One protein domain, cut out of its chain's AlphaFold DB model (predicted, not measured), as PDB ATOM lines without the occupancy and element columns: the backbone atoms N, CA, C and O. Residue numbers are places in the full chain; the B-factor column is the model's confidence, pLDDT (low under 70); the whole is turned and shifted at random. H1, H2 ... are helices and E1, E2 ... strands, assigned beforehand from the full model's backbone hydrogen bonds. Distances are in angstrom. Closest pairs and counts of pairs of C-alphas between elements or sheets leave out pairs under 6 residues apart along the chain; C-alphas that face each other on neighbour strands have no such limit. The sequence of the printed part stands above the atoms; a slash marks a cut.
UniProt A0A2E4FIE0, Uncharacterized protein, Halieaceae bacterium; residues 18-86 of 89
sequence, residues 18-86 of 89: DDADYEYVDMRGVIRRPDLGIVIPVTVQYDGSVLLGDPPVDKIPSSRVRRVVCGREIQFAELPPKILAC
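Overview. This is residues 18 to 86 of the 89 residues of an uncharacterized protein of Halieaceae bacterium (UniProt A0A2E4FIE0). A strongly twisted sheet of five strands curls into part of a small barrel, left incomplete between its edge strands E3 and E5. The helix H2 packs beside the strands at one end of the curl, and the very short helix H1 lies beyond the opposite end, off the sheet. The printed part has 69 residues, with two named helices and five named strands in the order H1 E1 E2 E3 H2 E4 E5; the sheet order is E3 E2 E1 E4 E5, antiparallel throughout, and the class is mixed, helices and strands. The whole is compact, with a radius of gyration of the C-alphas of 11.6 A, and the C-alphas span 34 by 24 by 22 A.

Along the chain. E2, residues 38 to 44, is the longest strand and measures 19.4 A from first to last C-alpha. E1, residues 28 to 33, measures 16.6 A and begins at C-alpha 28 (9.195, 92.934, 6.180). E3 holds residues 50 to 52, and E4 holds residues 73 to 76. E5, residues 82 to 85, ends at C-alpha 85 (0.672, 105.883, -0.201). H2, residues 63 to 69, measures 10.1 A. H1, residues 19 to 22, begins at C-alpha 19 (19.135, 101.920, -5.472).

Arrangement. E1, E2 and E3 form a meander, each strand the antiparallel neighbour of the one before. E1 and E2 are a hairpin at 150 degrees, with N 31 and O 40 at 2.8 A. E2 and E3 are a hairpin at 143 degrees, with N 43 and O 51 at 2.9 A. On the other side of E1 from E2 is E4, at 139 degrees, with N 30 and O 75 at 2.9 A. E4 and E5 are a hairpin at 137 degrees, with N 74 and O 82 at 2.8 A. E4 has staggered pairing: residues 73 to 74 pair with E5 and residues 74 to 76 with E1. The edge strands E3 and E5 are only just apart, their closest C-alphas 8.1 A from each other. H2 is on the sheet at a height of 9.5 A, over none of its strands; its closest C-alpha pair with E5 is Val 69 and Leu 84, 7.3 A. H1 is not on the sheet and is apart from H2. In H2 every O i to N i+4 pair is within hydrogen-bond range; H1 is too short for such a pair, and its one O i to N i+3 pair is not within range.

Size, cuts and confidence. The C-alphas of Asp 19 and Leu 36, the two farthest apart, are 34.7 A from each other. The printed part has no cut. The link from E3 to H2, 10 residues, is short but not tight; the other links between named elements are tight. The mean pLDDT of the printed part is 86.7, and residues 58 to 61 are under 70.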
ATOM      1  N   ASP A  18      15.642 103.388  -8.338       88.62
ATOM      2  CA  ASP A  18      16.486 104.006  -7.320       88.62
ATOM      3  C   ASP A  18      17.076 102.909  -6.419       88.62
ATOM      4  O   ASP A  18      16.350 102.118  -5.810       88.62
ATOM      5  N   ASP A  19      18.407 102.871  -6.320       86.62
ATOM      6  CA  ASP A  19      19.135 101.920  -5.472       86.62
ATOM      7  C   ASP A  19      18.652 101.978  -4.010       86.62
ATOM      8  O   ASP A  19      18.618 100.949  -3.336       86.62
ATOM      9  N   ALA A  20      18.235 103.156  -3.526       85.81
ATOM     10  CA  ALA A  20      17.723 103.320  -2.166       85.81
ATOM     11  C   ALA A  20      16.372 102.619  -1.952       85.81
ATOM     12  O   ALA A  20      16.110 102.097  -0.869       85.81
ATOM     13  N   ASP A  21      15.515 102.597  -2.974       87.38
ATOM     14  CA  ASP A  21      14.184 101.998  -2.896       87.38
ATOM     15  C   ASP A  21      14.203 100.500  -3.213       87.38
ATOM     16  O   ASP A  21      13.415  99.736  -2.645       87.38
ATOM     17  N   TYR A  22      15.159 100.051  -4.027       88.19
ATOM     18  CA  TYR A  22      15.392  98.632  -4.292       88.19
ATOM     19  C   TYR A  22      15.609  97.815  -3.007       88.19
ATOM     20  O   TYR A  22      15.122  96.687  -2.902       88.19
ATOM     21  N   GLU A  23      16.268  98.388  -1.995       90.81
ATOM     22  CA  GLU A  23      16.506  97.720  -0.705       90.81
ATOM     23  C   GLU A  23      15.214  97.380   0.056       90.81
ATOM     24  O   GLU A  23      15.209  96.484   0.903       90.81
ATOM     25  N   TYR A  24      14.103  98.053  -0.252       89.75
ATOM     26  CA  TYR A  24      12.812  97.772   0.370       89.75
ATOM     27  C   TYR A  24      12.113  96.555  -0.236       89.75
ATOM     28  O   TYR A  24      11.174  96.050   0.374       89.75
ATOM     29  N   VAL A  25      12.526  96.062  -1.404       89.12
ATOM     30  CA  VAL A  25      11.887  94.905  -2.045       89.12
ATOM     31  C   VAL A  25      12.026  93.661  -1.159       89.12
ATOM     32  O   VAL A  25      13.090  93.381  -0.616       89.12
ATOM     33  N   ASP A  26      10.925  92.924  -0.980       87.56
ATOM     34  CA  ASP A  26      10.801  91.754  -0.094       87.56
ATOM     35  C   ASP A  26      11.065  92.022   1.401       87.56
ATOM     36  O   ASP A  26      10.994  91.100   2.228       87.56
ATOM     37  N   MET A  27      11.282  93.282   1.796       90.25
ATOM     38  CA  MET A  27      11.434  93.635   3.202       90.25
ATOM     39  C   MET A  27      10.128  93.476   3.966       90.25
ATOM     40  O   MET A  27       9.028  93.807   3.505       90.25
ATOM     41  N   ARG A  28      10.280  93.009   5.207       92.12
ATOM     42  CA  ARG A  28       9.195  92.934   6.180       92.12
ATOM     43  C   ARG A  28       9.208  94.174   7.056       92.12
ATOM     44  O   ARG A  28      10.185  94.450   7.751       92.12
ATOM     45  N   GLY A  29       8.096  94.891   7.034       93.06
ATOM     46  CA  GLY A  29       7.860  96.051   7.879       93.06
ATOM     47  C   GLY A  29       6.690  95.833   8.828       93.06
ATOM     48  O   GLY A  29       6.004  94.807   8.800       93.06
ATOM     49  N   VAL A  30       6.424  96.834   9.659       94.56
ATOM     50  CA  VAL A  30       5.235  96.865  10.512       94.56
ATOM     51  C   VAL A  30       4.578  98.236  10.509       94.56
ATOM     52  O   VAL A  30       5.238  99.263  10.654       94.56
ATOM     53  N   ILE A  31       3.251  98.246  10.432       93.19
ATOM     54  CA  ILE A  31       2.433  99.422  10.725       93.19
ATOM     55  C   ILE A  31       1.957  99.300  12.168       93.19
ATOM     56  O   ILE A  31       1.225  98.372  12.528       93.19
ATOM     57  N   ARG A  32       2.352 100.252  13.014       91.00
ATOM     58  CA  ARG A  32       1.913 100.306  14.414       91.00
ATOM     59  C   ARG A  32       0.667 101.179  14.541       91.00
ATOM     60  O   ARG A  32       0.647 102.324  14.094       91.00
ATOM     61  N   ARG A  33      -0.376 100.653  15.184       86.75
ATOM     62  CA  ARG A  33      -1.624 101.372  15.478       86.75
ATOM     63  C   ARG A  33      -1.876 101.394  16.980       86.75
ATOM     64  O   ARG A  33      -2.676 100.599  17.475       86.75
ATOM     65  N   PRO A  34      -1.191 102.291  17.718       85.38
ATOM     66  CA  PRO A  34      -1.317 102.368  19.171       85.38
ATOM     67  C   PRO A  34      -2.738 102.726  19.615       85.38
ATOM     68  O   PRO A  34      -3.192 102.249  20.645       85.38
ATOM     69  N   ASP A  35      -3.473 103.489  18.805       85.38
ATOM     70  CA  ASP A  35      -4.874 103.843  19.042       85.38
ATOM     71  C   ASP A  35      -5.839 102.647  18.959       85.38
ATOM     72  O   ASP A  35      -6.929 102.699  19.518       85.38
ATOM     73  N   LEU A  36      -5.435 101.567  18.286       82.25
ATOM     74  CA  LEU A  36      -6.179 100.307  18.209       82.25
ATOM     75  C   LEU A  36      -5.510  99.174  19.003       82.25
ATOM     76  O   LEU A  36      -6.069  98.084  19.081       82.25
ATOM     77  N   GLY A  37      -4.316  99.400  19.560       86.12
ATOM     78  CA  GLY A  37      -3.519  98.369  20.225       86.12
ATOM     79  C   GLY A  37      -3.040  97.240  19.300       86.12
ATOM     80  O   GLY A  37      -2.805  96.136  19.783       86.12
ATOM     81  N   ILE A  38      -2.912  97.483  17.988       86.50
ATOM     82  CA  ILE A  38      -2.538  96.453  16.999       86.50
ATOM     83  C   ILE A  38      -1.233  96.787  16.268       86.50
ATOM     84  O   ILE A  38      -0.893  97.953  16.050       86.50
ATOM     85  N   VAL A  39      -0.532  95.739  15.840       90.50
ATOM     86  CA  VAL A  39       0.626  95.805  14.942       90.50
ATOM     87  C   VAL A  39       0.291  94.988  13.703       90.50
ATOM     88  O   VAL A  39      -0.129  93.838  13.818       90.50
ATOM     89  N   ILE A  40       0.438  95.595  12.529       91.06
ATOM     90  CA  ILE A  40       0.112  94.968  11.249       91.06
ATOM     91  C   ILE A  40       1.434  94.699  10.523       91.06
ATOM     92  O   ILE A  40       2.085  95.667  10.127       91.06
ATOM     93  N   PRO A  41       1.854  93.433  10.366       92.56
ATOM     94  CA  PRO A  41       3.006  93.104   9.536       92.56
ATOM     95  C   PRO A  41       2.706  93.418   8.071       92.56
ATOM     96  O   PRO A  41       1.557  93.304   7.633       92.56
ATOM     97  N   VAL A  42       3.733  93.831   7.334       92.06
ATOM     98  CA  VAL A  42       3.637  94.111   5.903       92.06
ATOM     99  C   VAL A  42       4.836  93.555   5.146       92.06
ATOM    100  O   VAL A  42       5.926  93.457   5.707       92.06
ATOM    101  N   THR A  43       4.634  93.256   3.866       92.56
ATOM    102  CA  THR A  43       5.691  92.861   2.929       92.56
ATOM    103  C   THR A  43       5.626  93.758   1.703       92.56
ATOM    104  O   THR A  43       4.550  93.925   1.124       92.56
ATOM    105  N   VAL A  44       6.762  94.316   1.302       90.19
ATOM    106  CA  VAL A  44       6.882  95.139   0.092       90.19
ATOM    107  C   VAL A  44       7.169  94.228  -1.101       90.19
ATOM    108  O   VAL A  44       8.002  93.332  -1.019       90.19
ATOM    109  N   GLN A  45       6.438  94.412  -2.190       89.81
ATOM    110  CA  GLN A  45       6.599  93.681  -3.441       89.81
ATOM    111  C   GLN A  45       7.559  94.414  -4.380       89.81
ATOM    112  O   GLN A  45       7.873  95.588  -4.197       89.81
ATOM    113  N   TYR A  46       7.984  93.718  -5.432       86.81
ATOM    114  CA  TYR A  46       8.915  94.231  -6.439       86.81
ATOM    115  C   TYR A  46       8.439  95.513  -7.145       86.81
ATOM    116  O   TYR A  46       9.247  96.333  -7.557       86.81
ATOM    117  N   ASP A  47       7.125  95.703  -7.274       84.44
ATOM    118  CA  ASP A  47       6.509  96.890  -7.877       84.44
ATOM    119  C   ASP A  47       6.199  98.005  -6.859       84.44
ATOM    120  O   ASP A  47       5.467  98.945  -7.174       84.44
ATOM    121  N   GLY A  48       6.701  97.885  -5.626       85.19
ATOM    122  CA  GLY A  48       6.436  98.819  -4.531       85.19
ATOM    123  C   GLY A  48       5.074  98.637  -3.866       85.19
ATOM    124  O   GLY A  48       4.753  99.361  -2.916       85.19
ATOM    125  N   SER A  49       4.256  97.682  -4.328       87.94
ATOM    126  CA  SER A  49       3.000  97.359  -3.658       87.94
ATOM    127  C   SER A  49       3.247  96.716  -2.293       87.94
ATOM    128  O   SER A  49       4.261  96.070  -2.043       87.94
ATOM    129  N   VAL A  50       2.323  96.920  -1.362       89.56
ATOM    130  CA  VAL A  50       2.454  96.496   0.031       89.56
ATOM    131  C   VAL A  50       1.346  95.511   0.368       89.56
ATOM    132  O   VAL A  50       0.157  95.851   0.365       89.56
ATOM    133  N   LEU A  51       1.749  94.293   0.715       89.56
ATOM    134  CA  LEU A  51       0.867  93.250   1.225       89.56
ATOM    135  C   LEU A  51       0.774  93.352   2.743       89.56
ATOM    136  O   LEU A  51       1.773  93.565   3.424       89.56
ATOM    137  N   LEU A  52      -0.432  93.184   3.286       88.81
ATOM    138  CA  LEU A  52      -0.671  93.199   4.729       88.81
ATOM    139  C   LEU A  52      -0.788  91.767   5.265       88.81
ATOM    140  O   LEU A  52      -1.405  90.916   4.624       88.81
ATOM    141  N   GLY A  53      -0.300  91.535   6.481       86.44
ATOM    142  CA  GLY A  53      -0.446  90.270   7.202       86.44
ATOM    143  C   GLY A  53       0.817  89.407   7.235       86.44
ATOM    144  O   GLY A  53       1.794  89.666   6.539       86.44
ATOM    145  N   ASP A  54       0.777  88.388   8.094       82.06
ATOM    146  CA  ASP A  54       1.762  87.308   8.165       82.06
ATOM    147  C   ASP A  54       0.999  85.972   8.314       82.06
ATOM    148  O   ASP A  54       0.373  85.749   9.356       82.06
ATOM    149  N   PRO A  55       0.945  85.116   7.272       81.69
ATOM    150  CA  PRO A  55       1.560  85.303   5.957       81.69
ATOM    151  C   PRO A  55       0.948  86.491   5.187       81.69
ATOM    152  O   PRO A  55      -0.209  86.849   5.436       81.69
ATOM    153  N   PRO A  56       1.698  87.107   4.252       82.06
ATOM    154  CA  PRO A  56       1.201  88.228   3.463       82.06
ATOM    155  C   PRO A  56      -0.045  87.828   2.672       82.06
ATOM    156  O   PRO A  56      -0.119  86.749   2.078       82.06
ATOM    157  N   VAL A  57      -1.046  88.706   2.685       78.75
ATOM    158  CA  VAL A  57      -2.329  88.472   2.027       78.75
ATOM    159  C   VAL A  57      -2.362  89.231   0.705       78.75
ATOM    160  O   VAL A  57      -2.454  90.452   0.690       78.75
ATOM    161  N   ASP A  58      -2.375  88.486  -0.401       67.88
ATOM    162  CA  ASP A  58      -2.455  89.012  -1.778       67.88
ATOM    163  C   ASP A  58      -3.838  89.607  -2.127       67.88
ATOM    164  O   ASP A  58      -4.084  90.199  -3.176       67.88
ATOM    165  N   LYS A  59      -4.808  89.449  -1.220       69.25
ATOM    166  CA  LYS A  59      -6.129  90.046  -1.389       69.25
ATOM    167  C   LYS A  59      -6.073  91.516  -1.031       69.25
ATOM    168  O   LYS A  59      -5.697  91.889   0.078       69.25
ATOM    169  N   ILE A  60      -6.615  92.315  -1.938       68.00
ATOM    170  CA  ILE A  60      -6.963  93.706  -1.705       68.00
ATOM    171  C   ILE A  60      -7.661  93.866  -0.339       68.00
ATOM    172  O   ILE A  60      -8.745  93.308  -0.121       68.00
ATOM    173  N   PRO A  61      -7.071  94.635   0.593       69.94
ATOM    174  CA  PRO A  61      -7.695  94.869   1.879       69.94
ATOM    175  C   PRO A  61      -9.015  95.614   1.697       69.94
ATOM    176  O   PRO A  61      -9.145  96.510   0.859       69.94
ATOM    177  N   SER A  62     -10.005  95.270   2.529       75.88
ATOM    178  CA  SER A  62     -11.294  95.969   2.526       75.88
ATOM    179  C   SER A  62     -11.097  97.489   2.610       75.88
ATOM    180  O   SER A  62     -10.155  97.978   3.239       75.88
ATOM    181  N   SER A  63     -12.024  98.263   2.040       77.25
ATOM    182  CA  SER A  63     -11.948  99.734   2.044       77.25
ATOM    183  C   SER A  63     -11.789 100.338   3.448       77.25
ATOM    184  O   SER A  63     -11.166 101.388   3.600       77.25
ATOM    185  N   ARG A  64     -12.303  99.666   4.487       78.31
ATOM    186  CA  ARG A  64     -12.095 100.048   5.891       78.31
ATOM    187  C   ARG A  64     -10.637  99.888   6.313       78.31
ATOM    188  O   ARG A  64     -10.090 100.822   6.884       78.31
ATOM    189  N   VAL A  65     -10.014  98.750   6.005       80.38
ATOM    190  CA  VAL A  65      -8.597  98.502   6.314       80.38
ATOM    191  C   VAL A  65      -7.718  99.495   5.561       80.38
ATOM    192  O   VAL A  65      -6.913 100.163   6.199       80.38
ATOM    193  N   ARG A  66      -7.953  99.699   4.255       80.44
ATOM    194  CA  ARG A  66      -7.229 100.700   3.447       80.44
ATOM    195  C   ARG A  66      -7.258 102.091   4.084       80.44
ATOM    196  O   ARG A  66      -6.204 102.667   4.300       80.44
ATOM    197  N   ARG A  67      -8.433 102.609   4.470       80.12
ATOM    198  CA  ARG A  67      -8.552 103.930   5.136       80.12
ATOM    199  C   ARG A  67      -7.810 104.012   6.466       80.12
ATOM    200  O   ARG A  67      -7.378 105.083   6.865       80.12
ATOM    201  N   VAL A  68      -7.731 102.893   7.174       82.25
ATOM    202  CA  VAL A  68      -7.104 102.788   8.491       82.25
ATOM    203  C   VAL A  68      -5.574 102.798   8.341       82.25
ATOM    204  O   VAL A  68      -4.901 103.456   9.133       82.25
ATOM    205  N   VAL A  69      -5.018 102.136   7.326       86.69
ATOM    206  CA  VAL A  69      -3.559 102.074   7.105       86.69
ATOM    207  C   VAL A  69      -3.011 103.170   6.182       86.69
ATOM    208  O   VAL A  69      -1.812 103.414   6.191       86.69
ATOM    209  N   CYS A  70      -3.872 103.855   5.430       85.81
ATOM    210  CA  CYS A  70      -3.527 104.981   4.555       85.81
ATOM    211  C   CYS A  70      -2.694 106.048   5.279       85.81
ATOM    212  O   CYS A  70      -3.080 106.479   6.372       85.81
ATOM    213  N   GLY A  71      -1.594 106.498   4.669       88.62
ATOM    214  CA  GLY A  71      -0.740 107.560   5.209       88.62
ATOM    215  C   GLY A  71      -0.041 107.187   6.515       88.62
ATOM    216  O   GLY A  71       0.427 108.066   7.238       88.62
ATOM    217  N   ARG A  72      -0.020 105.899   6.877       91.38
ATOM    218  CA  ARG A  72       0.691 105.423   8.062       91.38
ATOM    219  C   ARG A  72       2.133 105.106   7.724       91.38
ATOM    220  O   ARG A  72       2.444 104.651   6.630       91.38
ATOM    221  N   GLU A  73       2.981 105.324   8.718       94.31
ATOM    222  CA  GLU A  73       4.379 104.939   8.673       94.31
ATOM    223  C   GLU A  73       4.516 103.417   8.796       94.31
ATOM    224  O   GLU A  73       3.910 102.784   9.672       94.31
ATOM    225  N   ILE A  74       5.326 102.851   7.910       94.31
ATOM    226  CA  ILE A  74       5.841 101.494   7.978       94.31
ATOM    227  C   ILE A  74       7.247 101.575   8.559       94.31
ATOM    228  O   ILE A  74       8.115 102.272   8.031       94.31
ATOM    229  N   GLN A  75       7.464 100.840   9.643       95.62
ATOM    230  CA  GLN A  75       8.770 100.708  10.273       95.62
ATOM    231  C   GLN A  75       9.452  99.438   9.785       95.62
ATOM    232  O   GLN A  75       8.852  98.361   9.821       95.62
ATOM    233  N   PHE A  76      10.713  99.572   9.393       93.81
ATOM    234  CA  PHE A  76      11.588  98.477   8.992       93.81
ATOM    235  C   PHE A  76      12.715  98.326  10.022       93.81
ATOM    236  O   PHE A  76      12.990  99.251  10.785       93.81
ATOM    237  N   ALA A  77      13.327  97.143  10.100       88.94
ATOM    238  CA  ALA A  77      14.358  96.869  11.104       88.94
ATOM    239  C   ALA A  77      15.686  97.586  10.804       88.94
ATOM    240  O   ALA A  77      16.320  98.103  11.720       88.94
ATOM    241  N   GLU A  78      16.085  97.616   9.532       89.19
ATOM    242  CA  GLU A  78      17.407  98.092   9.090       89.19
ATOM    243  C   GLU A  78      17.321  99.213   8.047       89.19
ATOM    244  O   GLU A  78      18.344  99.728   7.612       89.19
ATOM    245  N   LEU A  79      16.104  99.629   7.681       91.31
ATOM    246  CA  LEU A  79      15.861 100.674   6.693       91.31
ATOM    247  C   LEU A  79      15.102 101.853   7.300       91.31
ATOM    248  O   LEU A  79      14.331 101.670   8.252       91.31
ATOM    249  N   PRO A  80      15.270 103.063   6.737       92.88
ATOM    250  CA  PRO A  80      14.447 104.204   7.097       92.88
ATOM    251  C   PRO A  80      12.952 103.888   6.942       92.88
ATOM    252  O   PRO A  80      12.567 103.164   6.017       92.88
ATOM    253  N   PRO A  81      12.089 104.432   7.814       93.75
ATOM    254  CA  PRO A  81      10.653 104.251   7.680       93.75
ATOM    255  C   PRO A  81      10.130 104.868   6.376       93.75
ATOM    256  O   PRO A  81      10.659 105.870   5.893       93.75
ATOM    257  N   LYS A  82       9.051 104.295   5.836       93.12
ATOM    258  CA  LYS A  82       8.346 104.818   4.652       93.12
ATOM    259  C   LYS A  82       6.875 105.038   4.962       93.12
ATOM    260  O   LYS A  82       6.308 104.384   5.837       93.12
ATOM    261  N   ILE A  83       6.245 105.952   4.237       92.00
ATOM    262  CA  ILE A  83       4.808 106.196   4.352       92.00
ATOM    263  C   ILE A  83       4.066 105.313   3.357       92.00
ATOM    264  O   ILE A  83       4.518 105.089   2.237       92.00
ATOM    265  N   LEU A  84       2.917 104.796   3.779       90.12
ATOM    266  CA  LEU A  84       2.015 104.088   2.892       90.12
ATOM    267  C   LEU A  84       1.188 105.083   2.071       90.12
ATOM    268  O   LEU A  84       0.346 105.805   2.621       90.12
ATOM    269  N   ALA A  85       1.396 105.074   0.759       87.06
ATOM    270  CA  ALA A  85       0.672 105.883  -0.201       87.06
ATOM    271  C   ALA A  85      -0.827 105.569  -0.171       87.06
ATOM    272  O   ALA A  85      -1.278 104.424  -0.025       87.06
ATOM    273  N   CYS A  86      -1.619 106.624  -0.324       79.00
ATOM    274  CA  CYS A  86      -3.060 106.513  -0.384       79.00
ATOM    275  C   CYS A  86      -3.513 106.316  -1.833       79.00
ATOM    276  O   CYS A  86      -3.209 107.163  -2.672       79.00
TER     277      CYS A  86